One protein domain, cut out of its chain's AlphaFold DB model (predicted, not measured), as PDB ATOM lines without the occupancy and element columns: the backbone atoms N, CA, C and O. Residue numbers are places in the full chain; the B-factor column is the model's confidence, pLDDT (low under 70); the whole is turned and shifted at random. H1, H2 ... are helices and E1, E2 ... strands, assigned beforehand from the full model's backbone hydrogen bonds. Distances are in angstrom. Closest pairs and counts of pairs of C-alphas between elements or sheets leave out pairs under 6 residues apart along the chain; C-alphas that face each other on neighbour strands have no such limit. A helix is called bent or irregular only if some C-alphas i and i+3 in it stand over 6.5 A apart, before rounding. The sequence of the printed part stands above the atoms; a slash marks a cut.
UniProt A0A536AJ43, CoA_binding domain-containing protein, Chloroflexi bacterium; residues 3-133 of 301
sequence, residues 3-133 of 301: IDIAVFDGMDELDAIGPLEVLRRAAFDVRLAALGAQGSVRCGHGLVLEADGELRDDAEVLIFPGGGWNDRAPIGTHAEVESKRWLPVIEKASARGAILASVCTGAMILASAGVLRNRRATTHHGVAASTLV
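This is residues 3 to 133 of the 301 residues of the protein "CoA_binding domain-containing protein" of Chloroflexi bacterium (UniProt A0A536AJ43). A four-stranded parallel sheet, E2 E1 E5 E6, runs through the model with helix H1 along one face and H4 standing up from the opposite face; H2 packs side by side with H4, and H3 grazes the sheet. Beyond edge strand E2 sits a small antiparallel hairpin, E3 and E4, and beyond H4 a loose final stretch leads to the short helix H5. The printed part has 131 residues with five named helices and six named strands, in the order E1 H1 E2 E3 E4 E5 H2 H3 E6 H4 H5, and its class is mixed, helices and strands. It is compact, with a radius of gyration of the C-alphas of 13.5 A and spans of 36 by 34 by 27 A.

E1, residues 3 to 6, begins at C-alpha 3 (-50.858, 34.149, 39.688). H1, residues 13 to 25, is 18.0 A long, and E2, residues 29 to 34, is 16.1 A. E3, residues 40 to 42, and E4, residues 48 to 50, precede E5, residues 61 to 64. H2 spans residues 77 to 83, and H3, residues 87 to 95, is 12.0 A long. E6 is residues 99 to 102. H4, residues 104 to 112, is 14.9 A long and irregular, but only just: C-alphas 104 and 107 are 6.9 A apart. H5, residues 129 to 132, ends at C-alpha 132 (-36.085, 51.531, 48.366).

E2 and E1 are parallel, with N 5 and O 31 2.8 A apart. E1 and E5 have N 4 and O 61 at 2.9 A, and E5 and E6 have N 62 and O 99 at 2.9 A. E1, H1, E2 and E5, H2 H3, E6 are strand-helix-strand units, parallel neighbour strands joined through helices, each with a right-handed crossover. H1 runs along the strands at a height over the sheet of 8.8 A; its closest C-alphas to E2 are those of Arg 24 and Val 30, 6.1 A. H4 lies over E6 on the opposite face; its closest C-alphas to E5 are those of Phe 64 and Gly 106, 5.0 A. H2 and H4 touch, the same way at a shallow tilt of 21 degrees; the C-alphas of Val 81 and Ile 109 are closest, 5.4 A. H4 and H5 only just touch, with 3 pairs of C-alphas within 8 A, the closest Ala 111 and Leu 132, 6.4 A. In the hairpin E3 and E4, N 41 and O 49 are 2.8 A apart. Every O i to N i+4 pair is within hydrogen-bond range in H2 and H3, 8 of 9 in H1, and 2 of 5 in H4, where 4 of 6 O i to N i+3 pairs are; H5 is too short for an O i to N i+4 pair.

The C-alphas farthest apart are those of Ala 27 and Ser 130, 37.6 A. The printed part has no cut. The links E5 to H2 and H4 to H5 are long. Mean pLDDT of the printed part is 88.3; residues 37 to 38, 118 to 120, 126 and 128 to 133 are under 70.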
ATOM      1  N   ILE A   3     -51.316  32.776  39.495       98.31
ATOM      2  CA  ILE A   3     -50.858  34.149  39.688       98.31
ATOM      3  C   ILE A   3     -51.996  34.968  40.279       98.31
ATOM      4  O   ILE A   3     -53.069  35.053  39.686       98.31
ATOM      5  N   ASP A   4     -51.754  35.599  41.417       98.00
ATOM      6  CA  ASP A   4     -52.666  36.599  41.956       98.00
ATOM      7  C   ASP A   4     -52.071  37.988  41.756       98.00
ATOM      8  O   ASP A   4     -50.882  38.216  41.992       98.00
ATOM      9  N   ILE A   5     -52.907  38.918  41.309       98.12
ATOM     10  CA  ILE A   5     -52.598  40.342  41.268       98.12
ATOM     11  C   ILE A   5     -53.388  40.989  42.397       98.12
ATOM     12  O   ILE A   5     -54.618  40.960  42.385       98.12
ATOM     13  N   ALA A   6     -52.675  41.535  43.379       97.00
ATOM     14  CA  ALA A   6     -53.274  42.237  44.501       97.00
ATOM     15  C   ALA A   6     -54.063  43.449  43.993       97.00
ATOM     16  O   ALA A   6     -53.533  44.236  43.215       97.00
ATOM     17  N   VAL A   7     -55.305  43.615  44.445       96.56
ATOM     18  CA  VAL A   7     -56.121  44.795  44.146       96.56
ATOM     19  C   VAL A   7     -56.562  45.489  45.429       96.56
ATOM     20  O   VAL A   7     -56.901  44.838  46.419       96.56
ATOM     21  N   PHE A   8     -56.514  46.818  45.418       96.00
ATOM     22  CA  PHE A   8     -56.865  47.690  46.538       96.00
ATOM     23  C   PHE A   8     -57.216  49.091  46.027       96.00
ATOM     24  O   PHE A   8     -56.817  49.483  44.927       96.00
ATOM     25  N   ASP A   9     -57.984  49.845  46.816       95.62
ATOM     26  CA  ASP A   9     -58.455  51.170  46.414       95.62
ATOM     27  C   ASP A   9     -57.286  52.130  46.167       95.62
ATOM     28  O   ASP A   9     -56.324  52.180  46.933       95.62
ATOM     29  N   GLY A  10     -57.385  52.922  45.099       95.06
ATOM     30  CA  GLY A  10     -56.382  53.915  44.717       95.06
ATOM     31  C   GLY A  10     -55.152  53.361  43.995       95.06
ATOM     32  O   GLY A  10     -54.202  54.114  43.786       95.06
ATOM     33  N   MET A  11     -55.141  52.078  43.614       96.19
ATOM     34  CA  MET A  11     -54.115  51.549  42.707       96.19
ATOM     35  C   MET A  11     -54.260  52.121  41.286       96.19
ATOM     36  O   MET A  11     -55.366  52.474  40.872       96.19
ATOM     37  N   ASP A  12     -53.170  52.157  40.520       94.88
ATOM     38  CA  ASP A  12     -53.218  52.528  39.102       94.88
ATOM     39  C   ASP A  12     -53.802  51.378  38.266       94.88
ATOM     40  O   ASP A  12     -53.386  50.223  38.370       94.88
ATOM     41  N   GLU A  13     -54.761  51.687  37.394       95.50
ATOM     42  CA  GLU A  13     -55.511  50.702  36.609       95.50
ATOM     43  C   GLU A  13     -54.592  49.813  35.762       95.50
ATOM     44  O   GLU A  13     -54.721  48.588  35.734       95.50
ATOM     45  N   LEU A  14     -53.646  50.440  35.060       94.00
ATOM     46  CA  LEU A  14     -52.750  49.755  34.129       94.00
ATOM     47  C   LEU A  14     -51.765  48.823  34.838       94.00
ATOM     48  O   LEU A  14     -51.332  47.839  34.238       94.00
ATOM     49  N   ASP A  15     -51.453  49.083  36.104       95.31
ATOM     50  CA  ASP A  15     -50.522  48.262  36.873       95.31
ATOM     51  C   ASP A  15     -51.101  46.894  37.225       95.31
ATOM     52  O   ASP A  15     -50.353  45.923  37.352       95.31
ATOM     53  N   ALA A  16     -52.426  46.801  37.352       95.25
ATOM     54  CA  ALA A  16     -53.121  45.533  37.519       95.25
ATOM     55  C   ALA A  16     -53.525  44.933  36.162       95.25
ATOM     56  O   ALA A  16     -53.264  43.758  35.895       95.25
ATOM     57  N   ILE A  17     -54.131  45.736  35.279       95.69
ATOM     58  CA  ILE A  17     -54.711  45.253  34.018       95.69
ATOM     59  C   ILE A  17     -53.640  44.864  32.990       95.69
ATOM     60  O   ILE A  17     -53.819  43.881  32.273       95.69
ATOM     61  N   GLY A  18     -52.506  45.568  32.941       93.00
ATOM     62  CA  GLY A  18     -51.404  45.252  32.030       93.00
ATOM     63  C   GLY A  18     -50.858  43.833  32.238       93.00
ATOM     64  O   GLY A  18     -50.913  43.018  31.309       93.00
ATOM     65  N   PRO A  19     -50.375  43.483  33.448       90.94
ATOM     66  CA  PRO A  19     -49.967  42.115  33.756       90.94
ATOM     67  C   PRO A  19     -51.106  41.107  33.596       90.94
ATOM     68  O   PRO A  19     -50.863  40.018  33.082       90.94
ATOM     69  N   LEU A  20     -52.339  41.460  33.984       96.62
ATOM     70  CA  LEU A  20     -53.506  40.587  33.833       96.62
ATOM     71  C   LEU A  20     -53.697  40.152  32.374       96.62
ATOM     72  O   LEU A  20     -53.770  38.954  32.101       96.62
ATOM     73  N   GLU A  21     -53.757  41.106  31.441       93.75
ATOM     74  CA  GLU A  21     -53.979  40.817  30.022       93.75
ATOM     75  C   GLU A  21     -52.816  40.006  29.444       93.75
ATOM     76  O   GLU A  21     -53.028  38.959  28.830       93.75
ATOM     77  N   VAL A  22     -51.577  40.451  29.672       94.25
ATOM     78  CA  VAL A  22     -50.381  39.813  29.104       94.25
ATOM     79  C   VAL A  22     -50.222  38.378  29.609       94.25
ATOM     80  O   VAL A  22     -49.969  37.468  28.818       94.25
ATOM     81  N   LEU A  23     -50.396  38.147  30.910       94.31
ATOM     82  CA  LEU A  23     -50.202  36.825  31.504       94.31
ATOM     83  C   LEU A  23     -51.356  35.869  31.173       94.31
ATOM     84  O   LEU A  23     -51.101  34.691  30.916       94.31
ATOM     85  N   ARG A  24     -52.604  36.355  31.086       96.12
ATOM     86  CA  ARG A  24     -53.726  35.539  30.582       96.12
ATOM     87  C   ARG A  24     -53.538  35.174  29.110       96.12
ATOM     88  O   ARG A  24     -53.770  34.026  28.739       96.12
ATOM     89  N   ARG A  25     -53.044  36.096  28.273       93.50
ATOM     90  CA  ARG A  25     -52.682  35.808  26.868       93.50
ATOM     91  C   ARG A  25     -51.571  34.766  26.751       93.50
ATOM     92  O   ARG A  25     -51.552  34.011  25.785       93.50
ATOM     93  N   ALA A  26     -50.686  34.692  27.742       93.75
ATOM     94  CA  ALA A  26     -49.677  33.645  27.872       93.75
ATOM     95  C   ALA A  26     -50.210  32.336  28.502       93.75
ATOM     96  O   ALA A  26     -49.419  31.457  28.836       93.75
ATOM     97  N   ALA A  27     -51.534  32.190  28.650       95.56
ATOM     98  CA  ALA A  27     -52.221  31.022  29.205       95.56
ATOM     99  C   ALA A  27     -51.882  30.697  30.676       95.56
ATOM    100  O   ALA A  27     -51.999  29.548  31.109       95.56
ATOM    101  N   PHE A  28     -51.483  31.699  31.468       97.44
ATOM    102  CA  PHE A  28     -51.383  31.553  32.922       97.44
ATOM    103  C   PHE A  28     -52.743  31.724  33.610       97.44
ATOM    104  O   PHE A  28     -53.620  32.440  33.127       97.44
ATOM    105  N   ASP A  29     -52.898  31.091  34.775       97.75
ATOM    106  CA  ASP A  29     -54.092  31.217  35.614       97.75
ATOM    107  C   ASP A  29     -53.960  32.447  36.521       97.75
ATOM    108  O   ASP A  29     -53.393  32.379  37.619       97.75
ATOM    109  N   VAL A  30     -54.436  33.585  36.013       98.12
ATOM    110  CA  VAL A  30     -54.280  34.897  36.649       98.12
ATOM    111  C   VAL A  30     -55.608  35.427  37.168       98.12
ATOM    112  O   VAL A  30     -56.583  35.494  36.412       98.12
ATOM    113  N   ARG A  31     -55.621  35.859  38.431       96.75
ATOM    114  CA  ARG A  31     -56.785  36.433  39.115       96.75
ATOM    115  C   ARG A  31     -56.474  37.805  39.703       96.75
ATOM    116  O   ARG A  31     -55.358  38.039  40.163       96.75
ATOM    117  N   LEU A  32     -57.471  38.684  39.717       97.19
ATOM    118  CA  LEU A  32     -57.478  39.876  40.563       97.19
ATOM    119  C   LEU A  32     -57.919  39.456  41.969       97.19
ATOM    120  O   LEU A  32     -58.986  38.865  42.117       97.19
ATOM    121  N   ALA A  33     -57.104  39.723  42.986       95.75
ATOM    122  CA  ALA A  33     -57.331  39.234  44.342       95.75
ATOM    123  C   ALA A  33     -57.259  40.360  45.380       95.75
ATOM    124  O   ALA A  33     -56.273  41.097  45.437       95.75
ATOM    125  N   ALA A  34     -58.288  40.478  46.216       94.19
ATOM    126  CA  ALA A  34     -58.371  41.484  47.273       94.19
ATOM    127  C   ALA A  34     -58.072  40.887  48.660       94.19
ATOM    128  O   ALA A  34     -58.077  39.668  48.859       94.19
ATOM    129  N   LEU A  35     -57.820  41.761  49.640       90.31
ATOM    130  CA  LEU A  35     -57.764  41.381  51.050       90.31
ATOM    131  C   LEU A  35     -59.156  41.416  51.689       90.31
ATOM    132  O   LEU A  35     -59.749  42.482  51.855       90.31
ATOM    133  N   GLY A  36     -59.617  40.254  52.154       80.25
ATOM    134  CA  GLY A  36     -60.949  40.084  52.734       80.25
ATOM    135  C   GLY A  36     -62.056  40.100  51.677       80.25
ATOM    136  O   GLY A  36     -61.796  40.112  50.477       80.25
ATOM    137  N   ALA A  37     -63.310  40.168  52.126       62.47
ATOM    138  CA  ALA A  37     -64.499  40.097  51.269       62.47
ATOM    139  C   ALA A  37     -64.778  41.366  50.426       62.47
ATOM    140  O   ALA A  37     -65.933  41.652  50.101       62.47
ATOM    141  N   GLN A  38     -63.758  42.163  50.093       63.31
ATOM    142  CA  GLN A  38     -63.920  43.299  49.183       63.31
ATOM    143  C   GLN A  38     -64.115  42.778  47.753       63.31
ATOM    144  O   GLN A  38     -63.177  42.288  47.132       63.31
ATOM    145  N   GLY A  39     -65.352  42.868  47.253       72.50
ATOM    146  CA  GLY A  39     -65.698  42.489  45.880       72.50
ATOM    147  C   GLY A  39     -65.291  43.540  44.850       72.50
ATOM    148  O   GLY A  39     -64.779  43.184  43.801       72.50
ATOM    149  N   SER A  40     -65.418  44.827  45.182       90.19
ATOM    150  CA  SER A  40     -65.218  45.940  44.250       90.19
ATOM    151  C   SER A  40     -64.113  46.881  44.731       90.19
ATOM    152  O   SER A  40     -64.073  47.229  45.913       90.19
ATOM    153  N   VAL A  41     -63.238  47.301  43.819       92.31
ATOM    154  CA  VAL A  41     -62.085  48.177  44.062       92.31
ATOM    155  C   VAL A  41     -62.147  49.381  43.130       92.31
ATOM    156  O   VAL A  41     -62.271  49.223  41.914       92.31
ATOM    157  N   ARG A  42     -62.015  50.592  43.676       95.69
ATOM    158  CA  ARG A  42     -61.935  51.833  42.896       95.69
ATOM    159  C   ARG A  42     -60.478  52.236  42.685       95.69
ATOM    160  O   ARG A  42     -59.783  52.607  43.626       95.69
ATOM    161  N   CYS A  43     -60.035  52.212  41.437       96.50
ATOM    162  CA  CYS A  43     -58.692  52.601  41.019       96.50
ATOM    163  C   CYS A  43     -58.497  54.132  41.037       96.50
ATOM    164  O   CYS A  43     -59.463  54.896  41.148       96.50
ATOM    165  N   GLY A  44     -57.243  54.579  40.925       92.38
ATOM    166  CA  GLY A  44     -56.826  55.976  41.081       92.38
ATOM    167  C   GLY A  44     -57.482  56.969  40.113       92.38
ATOM    168  O   GLY A  44     -57.735  58.109  40.499       92.38
ATOM    169  N   HIS A  45     -57.843  56.536  38.903       92.00
ATOM    170  CA  HIS A  45     -58.508  57.359  37.884       92.00
ATOM    171  C   HIS A  45     -59.999  57.016  37.730       92.00
ATOM    172  O   HIS A  45     -60.649  57.421  36.765       92.00
ATOM    173  N   GLY A  46     -60.573  56.315  38.712       92.50
ATOM    174  CA  GLY A  46     -62.014  56.122  38.856       92.50
ATOM    175  C   GLY A  46     -62.580  54.853  38.223       92.50
ATOM    176  O   GLY A  46     -63.777  54.605  38.400       92.50
ATOM    177  N   LEU A  47     -61.761  54.032  37.550       96.19
ATOM    178  CA  LEU A  47     -62.184  52.701  37.108       96.19
ATOM    179  C   LEU A  47     -62.537  51.844  38.325       96.19
ATOM    180  O   LEU A  47     -61.814  51.827  39.318       96.19
ATOM    181  N   VAL A  48     -63.643  51.113  38.236       96.19
ATOM    182  CA  VAL A  48     -64.056  50.163  39.266       96.19
ATOM    183  C   VAL A  48     -63.843  48.754  38.732       96.19
ATOM    184  O   VAL A  48     -64.326  48.424  37.649       96.19
ATOM    185  N   LEU A  49     -63.088  47.951  39.475       93.88
ATOM    186  CA  LEU A  49     -62.782  46.562  39.154       93.88
ATOM    187  C   LEU A  49     -63.428  45.647  40.185       93.88
ATOM    188  O   LEU A  49     -63.382  45.933  41.377       93.88
ATOM    189  N   GLU A  50     -63.962  44.521  39.728       94.69
ATOM    190  CA  GLU A  50     -64.367  43.439  40.618       94.69
ATOM    191  C   GLU A  50     -63.185  42.481  40.814       94.69
ATOM    192  O   GLU A  50     -62.560  42.041  39.845       94.69
ATOM    193  N   ALA A  51     -62.865  42.167  42.066       94.88
ATOM    194  CA  ALA A  51     -61.921  41.118  42.401       94.88
ATOM    195  C   ALA A  51     -62.540  39.749  42.078       94.88
ATOM    196  O   ALA A  51     -63.702  39.482  42.376       94.88
ATOM    197  N   ASP A  52     -61.730  38.836  41.541       94.31
ATOM    198  CA  ASP A  52     -62.137  37.444  41.326       94.31
ATOM    199  C   ASP A  52     -62.301  36.692  42.666       94.31
ATOM    200  O   ASP A  52     -62.786  35.557  42.691       94.31
ATOM    201  N   GLY A  53     -61.827  37.262  43.780       93.00
ATOM    202  CA  GLY A  53     -61.994  36.757  45.142       93.00
ATOM    203  C   GLY A  53     -60.844  37.144  46.073       93.00
ATOM    204  O   GLY A  53     -60.064  38.052  45.787       93.00
ATOM    205  N   GLU A  54     -60.731  36.428  47.192       93.00
ATOM    206  CA  GLU A  54     -59.588  36.555  48.099       93.00
ATOM    207  C   GLU A  54     -58.313  35.934  47.511       93.00
ATOM    208  O   GLU A  54     -58.356  35.066  46.629       93.00
ATOM    209  N   LEU A  55     -57.172  36.368  48.049       91.88
ATOM    210  CA  LEU A  55     -55.860  35.792  47.762       91.88
ATOM    211  C   LEU A  55     -55.832  34.284  47.984       91.88
ATOM    212  O   LEU A  55     -56.208  33.773  49.039       91.88
ATOM    213  N   ARG A  56     -55.290  33.569  47.001       93.06
ATOM    214  CA  ARG A  56     -55.051  32.139  47.098       93.06
ATOM    215  C   ARG A  56     -53.866  31.851  48.004       93.06
ATOM    216  O   ARG A  56     -52.746  32.330  47.798       93.06
ATOM    217  N   ASP A  57     -54.086  30.938  48.939       90.25
ATOM    218  CA  ASP A  57     -53.025  30.385  49.775       90.25
ATOM    219  C   ASP A  57     -51.947  29.649  48.964       90.25
ATOM    220  O   ASP A  57     -50.788  29.590  49.378       90.25
ATOM    221  N   ASP A  58     -52.315  29.137  47.789       92.88
ATOM    222  CA  ASP A  58     -51.466  28.349  46.901       92.88
ATOM    223  C   ASP A  58     -51.004  29.108  45.642       92.88
ATOM    224  O   ASP A  58     -50.519  28.472  44.699       92.88
ATOM    225  N   ALA A  59     -51.140  30.443  45.608       95.94
ATOM    226  CA  ALA A  59     -50.603  31.259  44.521       95.94
ATOM    227  C   ALA A  59     -49.085  31.034  44.374       95.94
ATOM    228  O   ALA A  59     -48.329  31.050  45.346       95.94
ATOM    229  N   GLU A  60     -48.614  30.823  43.153       96.62
ATOM    230  CA  GLU A  60     -47.187  30.646  42.866       96.62
ATOM    231  C   GLU A  60     -46.498  31.995  42.628       96.62
ATOM    232  O   GLU A  60     -45.301  32.137  42.879       96.62
ATOM    233  N   VAL A  61     -47.266  32.991  42.176       97.44
ATOM    234  CA  VAL A  61     -46.824  34.367  41.950       97.44
ATOM    235  C   VAL A  61     -47.824  35.328  42.585       97.44
ATOM    236  O   VAL A  61     -49.031  35.155  42.421       97.44
ATOM    237  N   LEU A  62     -47.319  36.355  43.263       97.88
ATOM    238  CA  LEU A  62     -48.108  37.471  43.774       97.88
ATOM    239  C   LEU A  62     -47.549  38.788  43.229       97.88
ATOM    240  O   LEU A  62     -46.375  39.099  43.444       97.88
ATOM    241  N   ILE A  63     -48.384  39.536  42.511       98.12
ATOM    242  CA  ILE A  63     -48.030  40.801  41.862       98.12
ATOM    243  C   ILE A  63     -48.699  41.959  42.607       98.12
ATOM    244  O   ILE A  63     -49.909  41.938  42.813       98.12
ATOM    245  N   PHE A  64     -47.922  42.979  42.963       97.75
ATOM    246  CA  PHE A  64     -48.412  44.198  43.611       97.75
ATOM    247  C   PHE A  64     -48.404  45.392  42.645       97.75
ATOM    248  O   PHE A  64     -47.318  45.788  42.206       97.75
ATOM    249  N   PRO A  65     -49.567  45.983  42.319       97.38
ATOM    250  CA  PRO A  65     -49.637  47.211  41.537       97.38
ATOM    251  C   PRO A  65     -49.181  48.429  42.353       97.38
ATOM    252  O   PRO A  65     -49.084  48.375  43.583       97.38
ATOM    253  N   GLY A  66     -48.870  49.518  41.655       94.69
ATOM    254  CA  GLY A  66     -48.602  50.829  42.226       94.69
ATOM    255  C   GLY A  66     -49.838  51.726  42.289       94.69
ATOM    256  O   GLY A  66     -50.971  51.253  42.298       94.69
ATOM    257  N   GLY A  67     -49.604  53.037  42.376       92.50
ATOM    258  CA  GLY A  67     -50.621  54.090  42.458       92.50
ATOM    259  C   GLY A  67     -50.572  54.869  43.772       92.50
ATOM    260  O   GLY A  67     -50.269  54.313  44.832       92.50
ATOM    261  N   GLY A  68     -50.808  56.180  43.709       86.75
ATOM    262  CA  GLY A  68     -50.962  57.052  44.885       86.75
ATOM    263  C   GLY A  68     -49.702  57.338  45.720       86.75
ATOM    264  O   GLY A  68     -49.786  58.053  46.715       86.75
ATOM    265  N   TRP A  69     -48.524  56.815  45.356       87.50
ATOM    266  CA  TRP A  69     -47.309  56.990  46.168       87.50
ATOM    267  C   TRP A  69     -46.741  58.414  46.143       87.50
ATOM    268  O   TRP A  69     -46.469  58.986  47.197       87.50
ATOM    269  N   ASN A  70     -46.529  58.976  44.947       78.69
ATOM    270  CA  ASN A  70     -45.790  60.237  44.792       78.69
ATOM    271  C   ASN A  70     -46.543  61.421  45.411       78.69
ATOM    272  O   ASN A  70     -45.930  62.276  46.043       78.69
ATOM    273  N   ASP A  71     -47.871  61.405  45.307       80.38
ATOM    274  CA  ASP A  71     -48.740  62.448  45.853       80.38
ATOM    275  C   ASP A  71     -49.164  62.170  47.303       80.38
ATOM    276  O   ASP A  71     -49.935  62.938  47.878       80.38
ATOM    277  N   ARG A  72     -48.671  61.071  47.905       81.44
ATOM    278  CA  ARG A  72     -49.091  60.566  49.225       81.44
ATOM    279  C   ARG A  72     -50.611  60.533  49.360       81.44
ATOM    280  O   ARG A  72     -51.181  61.047  50.324       81.44
ATOM    281  N   ALA A  73     -51.259  59.966  48.348       78.50
ATOM    282  CA  ALA A  73     -52.703  59.899  48.299       78.50
ATOM    283  C   ALA A  73     -53.245  59.144  49.533       78.50
ATOM    284  O   ALA A  73     -52.607  58.204  50.017       78.50
ATOM    285  N   PRO A  74     -54.431  59.528  50.043       86.12
ATOM    286  CA  PRO A  74     -55.050  58.880  51.205       86.12
ATOM    287  C   PRO A  74     -55.500  57.433  50.930       86.12
ATOM    288  O   PRO A  74     -55.896  56.727  51.851       86.12
ATOM    289  N   ILE A  75     -55.449  57.009  49.665       92.38
ATOM    290  CA  ILE A  75     -55.692  55.655  49.166       92.38
ATOM    291  C   ILE A  75     -54.557  55.277  48.201       92.38
ATOM    292  O   ILE A  75     -53.820  56.148  47.734       92.38
ATOM    293  N   GLY A  76     -54.406  53.995  47.889       94.06
ATOM    294  CA  GLY A  76     -53.333  53.479  47.039       94.06
ATOM    295  C   GLY A  76     -52.107  53.019  47.828       94.06
ATOM    296  O   GLY A  76     -52.147  52.803  49.038       94.06
ATOM    297  N   THR A  77     -50.979  52.872  47.133       94.56
ATOM    298  CA  THR A  77     -49.763  52.212  47.644       94.56
ATOM    299  C   THR A  77     -49.266  52.802  48.967       94.56
ATOM    300  O   THR A  77     -48.837  52.060  49.846       94.56
ATOM    301  N   HIS A  78     -49.291  54.133  49.115       89.50
ATOM    302  CA  HIS A  78     -48.822  54.796  50.337       89.50
ATOM    303  C   HIS A  78     -49.663  54.377  51.549       89.50
ATOM    304  O   HIS A  78     -49.114  53.902  52.543       89.50
ATOM    305  N   ALA A  79     -50.990  54.472  51.430       90.94
ATOM    306  CA  ALA A  79     -51.926  54.063  52.472       90.94
ATOM    307  C   ALA A  79     -51.819  52.559  52.783       90.94
ATOM    308  O   ALA A  79     -51.845  52.160  53.947       90.94
ATOM    309  N   GLU A  80     -51.625  51.716  51.766       94.62
ATOM    310  CA  GLU A  80     -51.436  50.273  51.954       94.62
ATOM    311  C   GLU A  80     -50.139  49.922  52.697       94.62
ATOM    312  O   GLU A  80     -50.110  48.995  53.512       94.62
ATOM    313  N   VAL A  81     -49.063  50.680  52.470       90.56
ATOM    314  CA  VAL A  81     -47.818  50.535  53.235       90.56
ATOM    315  C   VAL A  81     -48.012  50.949  54.694       90.56
ATOM    316  O   VAL A  81     -47.551  50.240  55.592       90.56
ATOM    317  N   GLU A  82     -48.710  52.057  54.950       87.06
ATOM    318  CA  GLU A  82     -49.000  52.529  56.310       87.06
ATOM    319  C   GLU A  82     -49.915  51.567  57.079       87.06
ATOM    320  O   GLU A  82     -49.710  51.344  58.275       87.06
ATOM    321  N   SER A  83     -50.882  50.950  56.389       91.38
ATOM    322  CA  SER A  83     -51.835  50.007  56.984       91.38
ATOM    323  C   SER A  83     -51.180  48.708  57.452       91.38
ATOM    324  O   SER A  83     -51.702  48.041  58.348       91.38
ATOM    325  N   LYS A  84     -50.047  48.328  56.839       89.81
ATOM    326  CA  LYS A  84     -49.316  47.072  57.085       89.81
ATOM    327  C   LYS A  84     -50.141  45.801  56.842       89.81
ATOM    328  O   LYS A  84     -49.700  44.707  57.201       89.81
ATOM    329  N   ARG A  85     -51.313  45.899  56.204       92.94
ATOM    330  CA  ARG A  85     -52.234  44.762  56.009       92.94
ATOM    331  C   ARG A  85     -51.663  43.677  55.094       92.94
ATOM    332  O   ARG A  85     -52.017  42.511  55.239       92.94
ATOM    333  N   TRP A  86     -50.733  44.036  54.211       94.44
ATOM    334  CA  TRP A  86     -50.062  43.094  53.313       94.44
ATOM    335  C   TRP A  86     -48.884  42.347  53.946       94.44
ATOM    336  O   TRP A  86     -48.459  41.336  53.390       94.44
ATOM    337  N   LEU A  87     -48.366  42.786  55.104       91.62
ATOM    338  CA  LEU A  87     -47.179  42.169  55.715       91.62
ATOM    339  C   LEU A  87     -47.358  40.663  55.975       91.62
ATOM    340  O   LEU A  87     -46.533  39.895  55.477       91.62
ATOM    341  N   PRO A  88     -48.442  40.193  56.632       91.81
ATOM    342  CA  PRO A  88     -48.599  38.766  56.920       91.81
ATOM    343  C   PRO A  88     -48.744  37.921  55.647       91.81
ATOM    344  O   PRO A  88     -48.267  36.787  55.580       91.81
ATOM    345  N   VAL A  89     -49.376  38.479  54.608       94.38
ATOM    346  CA  VAL A  89     -49.529  37.818  53.304       94.38
ATOM    347  C   VAL A  89     -48.176  37.646  52.631       94.38
ATOM    348  O   VAL A  89     -47.855  36.555  52.158       94.38
ATOM    349  N   ILE A  90     -47.378  38.715  52.596       94.81
ATOM    350  CA  ILE A  90     -46.062  38.725  51.957       94.81
ATOM    351  C   ILE A  90     -45.098  37.808  52.705       94.81
ATOM    352  O   ILE A  90     -44.366  37.058  52.066       94.81
ATOM    353  N   GLU A  91     -45.124  37.807  54.038       90.38
ATOM    354  CA  GLU A  91     -44.323  36.900  54.863       90.38
ATOM    355  C   GLU A  91     -44.682  35.434  54.589       90.38
ATOM    356  O   GLU A  91     -43.795  34.636  54.276       90.38
ATOM    357  N   LYS A  92     -45.980  35.086  54.597       92.12
ATOM    358  CA  LYS A  92     -46.462  33.732  54.264       92.12
ATOM    359  C   LYS A  92     -46.088  33.333  52.832       92.12
ATOM    360  O   LYS A  92     -45.696  32.194  52.581       92.12
ATOM    361  N   ALA A  93     -46.201  34.256  51.877       93.56
ATOM    362  CA  ALA A  93     -45.826  34.034  50.482       93.56
ATOM    363  C   ALA A  93     -44.318  33.834  50.294       93.56
ATOM    364  O   ALA A  93     -43.889  32.886  49.641       93.56
ATOM    365  N   SER A  94     -43.508  34.675  50.924       90.38
ATOM    366  CA  SER A  94     -42.051  34.574  50.904       90.38
ATOM    367  C   SER A  94     -41.573  33.262  51.531       90.38
ATOM    368  O   SER A  94     -40.763  32.553  50.931       90.38
ATOM    369  N   ALA A  95     -42.128  32.884  52.689       88.75
ATOM    370  CA  ALA A  95     -41.782  31.650  53.392       88.75
ATOM    371  C   ALA A  95     -42.095  30.386  52.572       88.75
ATOM    372  O   ALA A  95     -41.338  29.419  52.627       88.75
ATOM    373  N   ARG A  96     -43.168  30.404  51.765       92.88
ATOM    374  CA  ARG A  96     -43.505  29.302  50.843       92.88
ATOM    375  C   ARG A  96     -42.604  29.253  49.601       92.88
ATOM    376  O   ARG A  96     -42.658  28.289  48.844       92.88
ATOM    377  N   GLY A  97     -41.810  30.297  49.362       89.62
ATOM    378  CA  GLY A  97     -40.999  30.445  48.157       89.62
ATOM    379  C   GLY A  97     -41.774  30.936  46.932       89.62
ATOM    380  O   GLY A  97     -41.308  30.726  45.812       89.62
ATOM    381  N   ALA A  98     -42.934  31.578  47.124       93.44
ATOM    382  CA  ALA A  98     -43.680  32.190  46.027       93.44
ATOM    383  C   ALA A  98     -42.865  33.315  45.373       93.44
ATOM    384  O   ALA A  98     -42.043  33.983  46.007       93.44
ATOM    385  N   ILE A  99     -43.118  33.547  44.089       95.12
ATOM    386  CA  ILE A  99     -42.529  34.664  43.361       95.12
ATOM    387  C   ILE A  99     -43.286  35.933  43.755       95.12
ATOM    388  O   ILE A  99     -44.477  36.064  43.490       95.12
ATOM    389  N   LEU A 100     -42.585  36.881  44.372       95.62
ATOM    390  CA  LEU A 100     -43.113  38.210  44.670       95.62
ATOM    391  C   LEU A 100     -42.670  39.182  43.579       95.62
ATOM    392  O   LEU A 100     -41.472  39.305  43.311       95.62
ATOM    393  N   ALA A 101     -43.633  39.857  42.967       94.94
ATOM    394  CA  ALA A 101     -43.422  40.801  41.882       94.94
ATOM    395  C   ALA A 101     -44.212  42.089  42.132       94.94
ATOM    396  O   ALA A 101     -45.157  42.125  42.920       94.94
ATOM    397  N   SER A 102     -43.818  43.166  41.464       94.50
ATOM    398  CA  SER A 102     -44.470  44.464  41.601       94.50
ATOM    399  C   SER A 102     -44.411  45.261  40.309       94.50
ATOM    400  O   SER A 102     -43.480  45.087  39.522       94.50
ATOM    401  N   VAL A 103     -45.353  46.183  40.143       92.38
ATOM    402  CA  VAL A 103     -45.382  47.176  39.064       92.38
ATOM    403  C   VAL A 103     -45.324  48.576  39.674       92.38
ATOM    404  O   VAL A 103     -45.838  48.791  40.772       92.38
ATOM    405  N   CYS A 104     -44.659  49.512  38.988       92.19
ATOM    406  CA  CYS A 104     -44.575  50.920  39.388       92.19
ATOM    407  C   CYS A 104     -44.157  51.070  40.864       92.19
ATOM    408  O   CYS A 104     -43.099  50.580  41.256       92.19
ATOM    409  N   THR A 105     -44.971  51.739  41.683       93.81
ATOM    410  CA  THR A 105     -44.738  51.988  43.110       93.81
ATOM    411  C   THR A 105     -45.082  50.798  44.003       93.81
ATOM    412  O   THR A 105     -44.732  50.831  45.180       93.81
ATOM    413  N   GLY A 106     -45.686  49.722  43.485       93.50
ATOM    414  CA  GLY A 106     -46.034  48.521  44.258       93.50
ATOM    415  C   GLY A 106     -44.828  47.852  44.925       93.50
ATOM    416  O   GLY A 106     -44.958  47.162  45.937       93.50
ATOM    417  N   ALA A 107     -43.615  48.140  44.439       91.62
ATOM    418  CA  ALA A 107     -42.370  47.749  45.089       91.62
ATOM    419  C   ALA A 107     -42.257  48.280  46.530       91.62
ATOM    420  O   ALA A 107     -41.533  47.695  47.330       91.62
ATOM    421  N   MET A 108     -42.969  49.354  46.892       91.12
ATOM    422  CA  MET A 108     -42.973  49.902  48.253       91.12
ATOM    423  C   MET A 108     -43.716  49.011  49.244       91.12
ATOM    424  O   MET A 108     -43.299  48.909  50.396       91.12
ATOM    425  N   ILE A 109     -44.753  48.303  48.792       94.25
ATOM    426  CA  ILE A 109     -45.448  47.289  49.594       94.25
ATOM    427  C   ILE A 109     -44.502  46.113  49.883       94.25
ATOM    428  O   ILE A 109     -44.412  45.632  51.010       94.25
ATOM    429  N   LEU A 110     -43.714  45.694  48.890       91.06
ATOM    430  CA  LEU A 110     -42.685  44.667  49.089       91.06
ATOM    431  C   LEU A 110     -41.516  45.171  49.955       91.06
ATOM    432  O   LEU A 110     -40.973  44.425  50.773       91.06
ATOM    433  N   ALA A 111     -41.113  46.434  49.800       86.56
ATOM    434  CA  ALA A 111     -40.047  47.042  50.592       86.56
ATOM    435  C   ALA A 111     -40.425  47.134  52.077       86.56
ATOM    436  O   ALA A 111     -39.597  46.807  52.931       86.56
ATOM    437  N   SER A 112     -41.670  47.514  52.386       86.06
ATOM    438  CA  SER A 112     -42.163  47.625  53.764       86.06
ATOM    439  C   SER A 112     -42.187  46.276  54.491       86.06
ATOM    440  O   SER A 112     -41.920  46.225  55.690       86.06
ATOM    441  N   ALA A 113     -42.385  45.178  53.753       85.81
ATOM    442  CA  ALA A 113     -42.263  43.809  54.254       85.81
ATOM    443  C   ALA A 113     -40.818  43.301  54.379       85.81
ATOM    444  O   ALA A 113     -40.583  42.171  54.798       85.81
ATOM    445  N   GLY A 114     -39.822  44.104  54.000       81.38
ATOM    446  CA  GLY A 114     -38.409  43.750  54.125       81.38
ATOM    447  C   GLY A 114     -37.932  42.649  53.172       81.38
ATOM    448  O   GLY A 114     -36.747  42.319  53.186       81.38
ATOM    449  N   VAL A 115     -38.793  42.119  52.297       83.69
ATOM    450  CA  VAL A 115     -38.434  41.044  51.351       83.69
ATOM    451  C   VAL A 115     -37.477  41.506  50.250       83.69
ATOM    452  O   VAL A 115     -36.840  40.682  49.596       83.69
ATOM    453  N   LEU A 116     -37.323  42.823  50.081       82.12
ATOM    454  CA  LEU A 116     -36.359  43.431  49.162       82.12
ATOM    455  C   LEU A 116     -34.989  43.717  49.802       82.12
ATOM    456  O   LEU A 116     -34.074  44.151  49.104       82.12
ATOM    457  N   ARG A 117     -34.801  43.462  51.108       74.50
ATOM    458  CA  ARG A 117     -33.509  43.690  51.782       74.50
ATOM    459  C   ARG A 117     -32.401  42.891  51.105       74.50
ATOM    460  O   ARG A 117     -32.536  41.689  50.886       74.50
ATOM    461  N   ASN A 118     -31.294  43.565  50.794       69.56
ATOM    462  CA  ASN A 118     -30.142  42.999  50.082       69.56
ATOM    463  C   ASN A 118     -30.479  42.408  48.700       69.56
ATOM    464  O   ASN A 118     -29.679  41.665  48.127       69.56
ATOM    465  N   ARG A 119     -31.649  42.738  48.141       68.44
ATOM    466  CA  ARG A 119     -32.050  42.360  46.787       68.44
ATOM    467  C   ARG A 119     -32.044  43.587  45.892       68.44
ATOM    468  O   ARG A 119     -32.302  44.706  46.318       68.44
ATOM    469  N   ARG A 120     -31.753  43.363  44.613       68.62
ATOM    470  CA  ARG A 120     -31.921  44.398  43.593       68.62
ATOM    471  C   ARG A 120     -33.397  44.488  43.227       68.62
ATOM    472  O   ARG A 120     -33.978  43.493  42.799       68.62
ATOM    473  N   ALA A 121     -33.969  45.675  43.370       70.62
ATOM    474  CA  ALA A 121     -35.332  45.996  42.975       70.62
ATOM    475  C   ALA A 121     -35.352  47.336  42.228       70.62
ATOM    476  O   ALA A 121     -34.482  48.179  42.433       70.62
ATOM    477  N   THR A 122     -36.338  47.509  41.353       70.19
ATOM    478  CA  THR A 122     -36.639  48.773  40.671       70.19
ATOM    479  C   THR A 122     -38.089  49.151  40.974       70.19
ATOM    480  O   THR A 122     -38.857  48.307  41.436       70.19
ATOM    481  N   THR A 123     -38.436  50.416  40.776       84.00
ATOM    482  CA  THR A 123     -39.747  50.995  41.086       84.00
ATOM    483  C   THR A 123     -39.974  52.216  40.194       84.00
ATOM    484  O   THR A 123     -39.103  52.588  39.404       84.00
ATOM    485  N   HIS A 124     -41.123  52.867  40.336       78.31
ATOM    486  CA  HIS A 124     -41.398  54.146  39.688       78.31
ATOM    487  C   HIS A 124     -40.331  55.214  40.001       78.31
ATOM    488  O   HIS A 124     -39.964  55.416  41.156       78.31
ATOM    489  N   HIS A 125     -39.880  55.948  38.982       70.50
ATOM    490  CA  HIS A 125     -38.792  56.935  39.074       70.50
ATOM    491  C   HIS A 125     -39.051  58.066  40.089       70.50
ATOM    492  O   HIS A 125     -38.119  58.548  40.717       70.50
ATOM    493  N   GLY A 126     -40.316  58.449  40.293       67.19
ATOM    494  CA  GLY A 126     -40.715  59.439  41.306       67.19
ATOM    495  C   GLY A 126     -40.530  58.995  42.768       67.19
ATOM    496  O   GLY A 126     -40.655  59.811  43.679       67.19
ATOM    497  N   VAL A 127     -40.212  57.721  43.022       70.12
ATOM    498  CA  VAL A 127     -39.905  57.226  44.368       70.12
ATOM    499  C   VAL A 127     -38.442  57.511  44.696       70.12
ATOM    500  O   VAL A 127     -37.537  56.994  44.043       70.12
ATOM    501  N   ALA A 128     -38.197  58.266  45.769       56.84
ATOM    502  CA  ALA A 128     -36.842  58.531  46.244       56.84
ATOM    503  C   ALA A 128     -36.056  57.230  46.504       56.84
ATOM    504  O   ALA A 128     -36.533  56.324  47.191       56.84
ATOM    505  N   ALA A 129     -34.813  57.156  46.015       52.47
ATOM    506  CA  ALA A 129     -33.959  55.970  46.144       52.47
ATOM    507  C   ALA A 129     -33.729  55.535  47.607       52.47
ATOM    508  O   ALA A 129     -33.637  54.343  47.896       52.47
ATOM    509  N   SER A 130     -33.712  56.484  48.552       42.50
ATOM    510  CA  SER A 130     -33.618  56.214  49.996       42.50
ATOM    511  C   SER A 130     -34.795  55.405  50.548       42.50
ATOM    512  O   SER A 130     -34.666  54.759  51.579       42.50
ATOM    513  N   THR A 131     -35.942  55.436  49.876       46.03
ATOM    514  CA  THR A 131     -37.150  54.706  50.272       46.03
ATOM    515  C   THR A 131     -37.057  53.225  49.894       46.03
ATOM    516  O   THR A 131     -37.527  52.364  50.634       46.03
ATOM    517  N   LEU A 132     -36.395  52.908  48.774       49.44
ATOM    518  CA  LEU A 132     -36.085  51.531  48.366       49.44
ATOM    519  C   LEU A 132     -34.967  50.917  49.211       49.44
ATOM    520  O   LEU A 132     -35.006  49.733  49.546       49.44
ATOM    521  N   VAL A 133     -33.975  51.731  49.569       44.69
ATOM    522  CA  VAL A 133     -32.926  51.371  50.525       44.69
ATOM    523  C   VAL A 133     -33.492  51.569  51.927       44.69
ATOM    524  O   VAL A 133     -33.079  52.466  52.652       44.69
TER     525      VAL A 133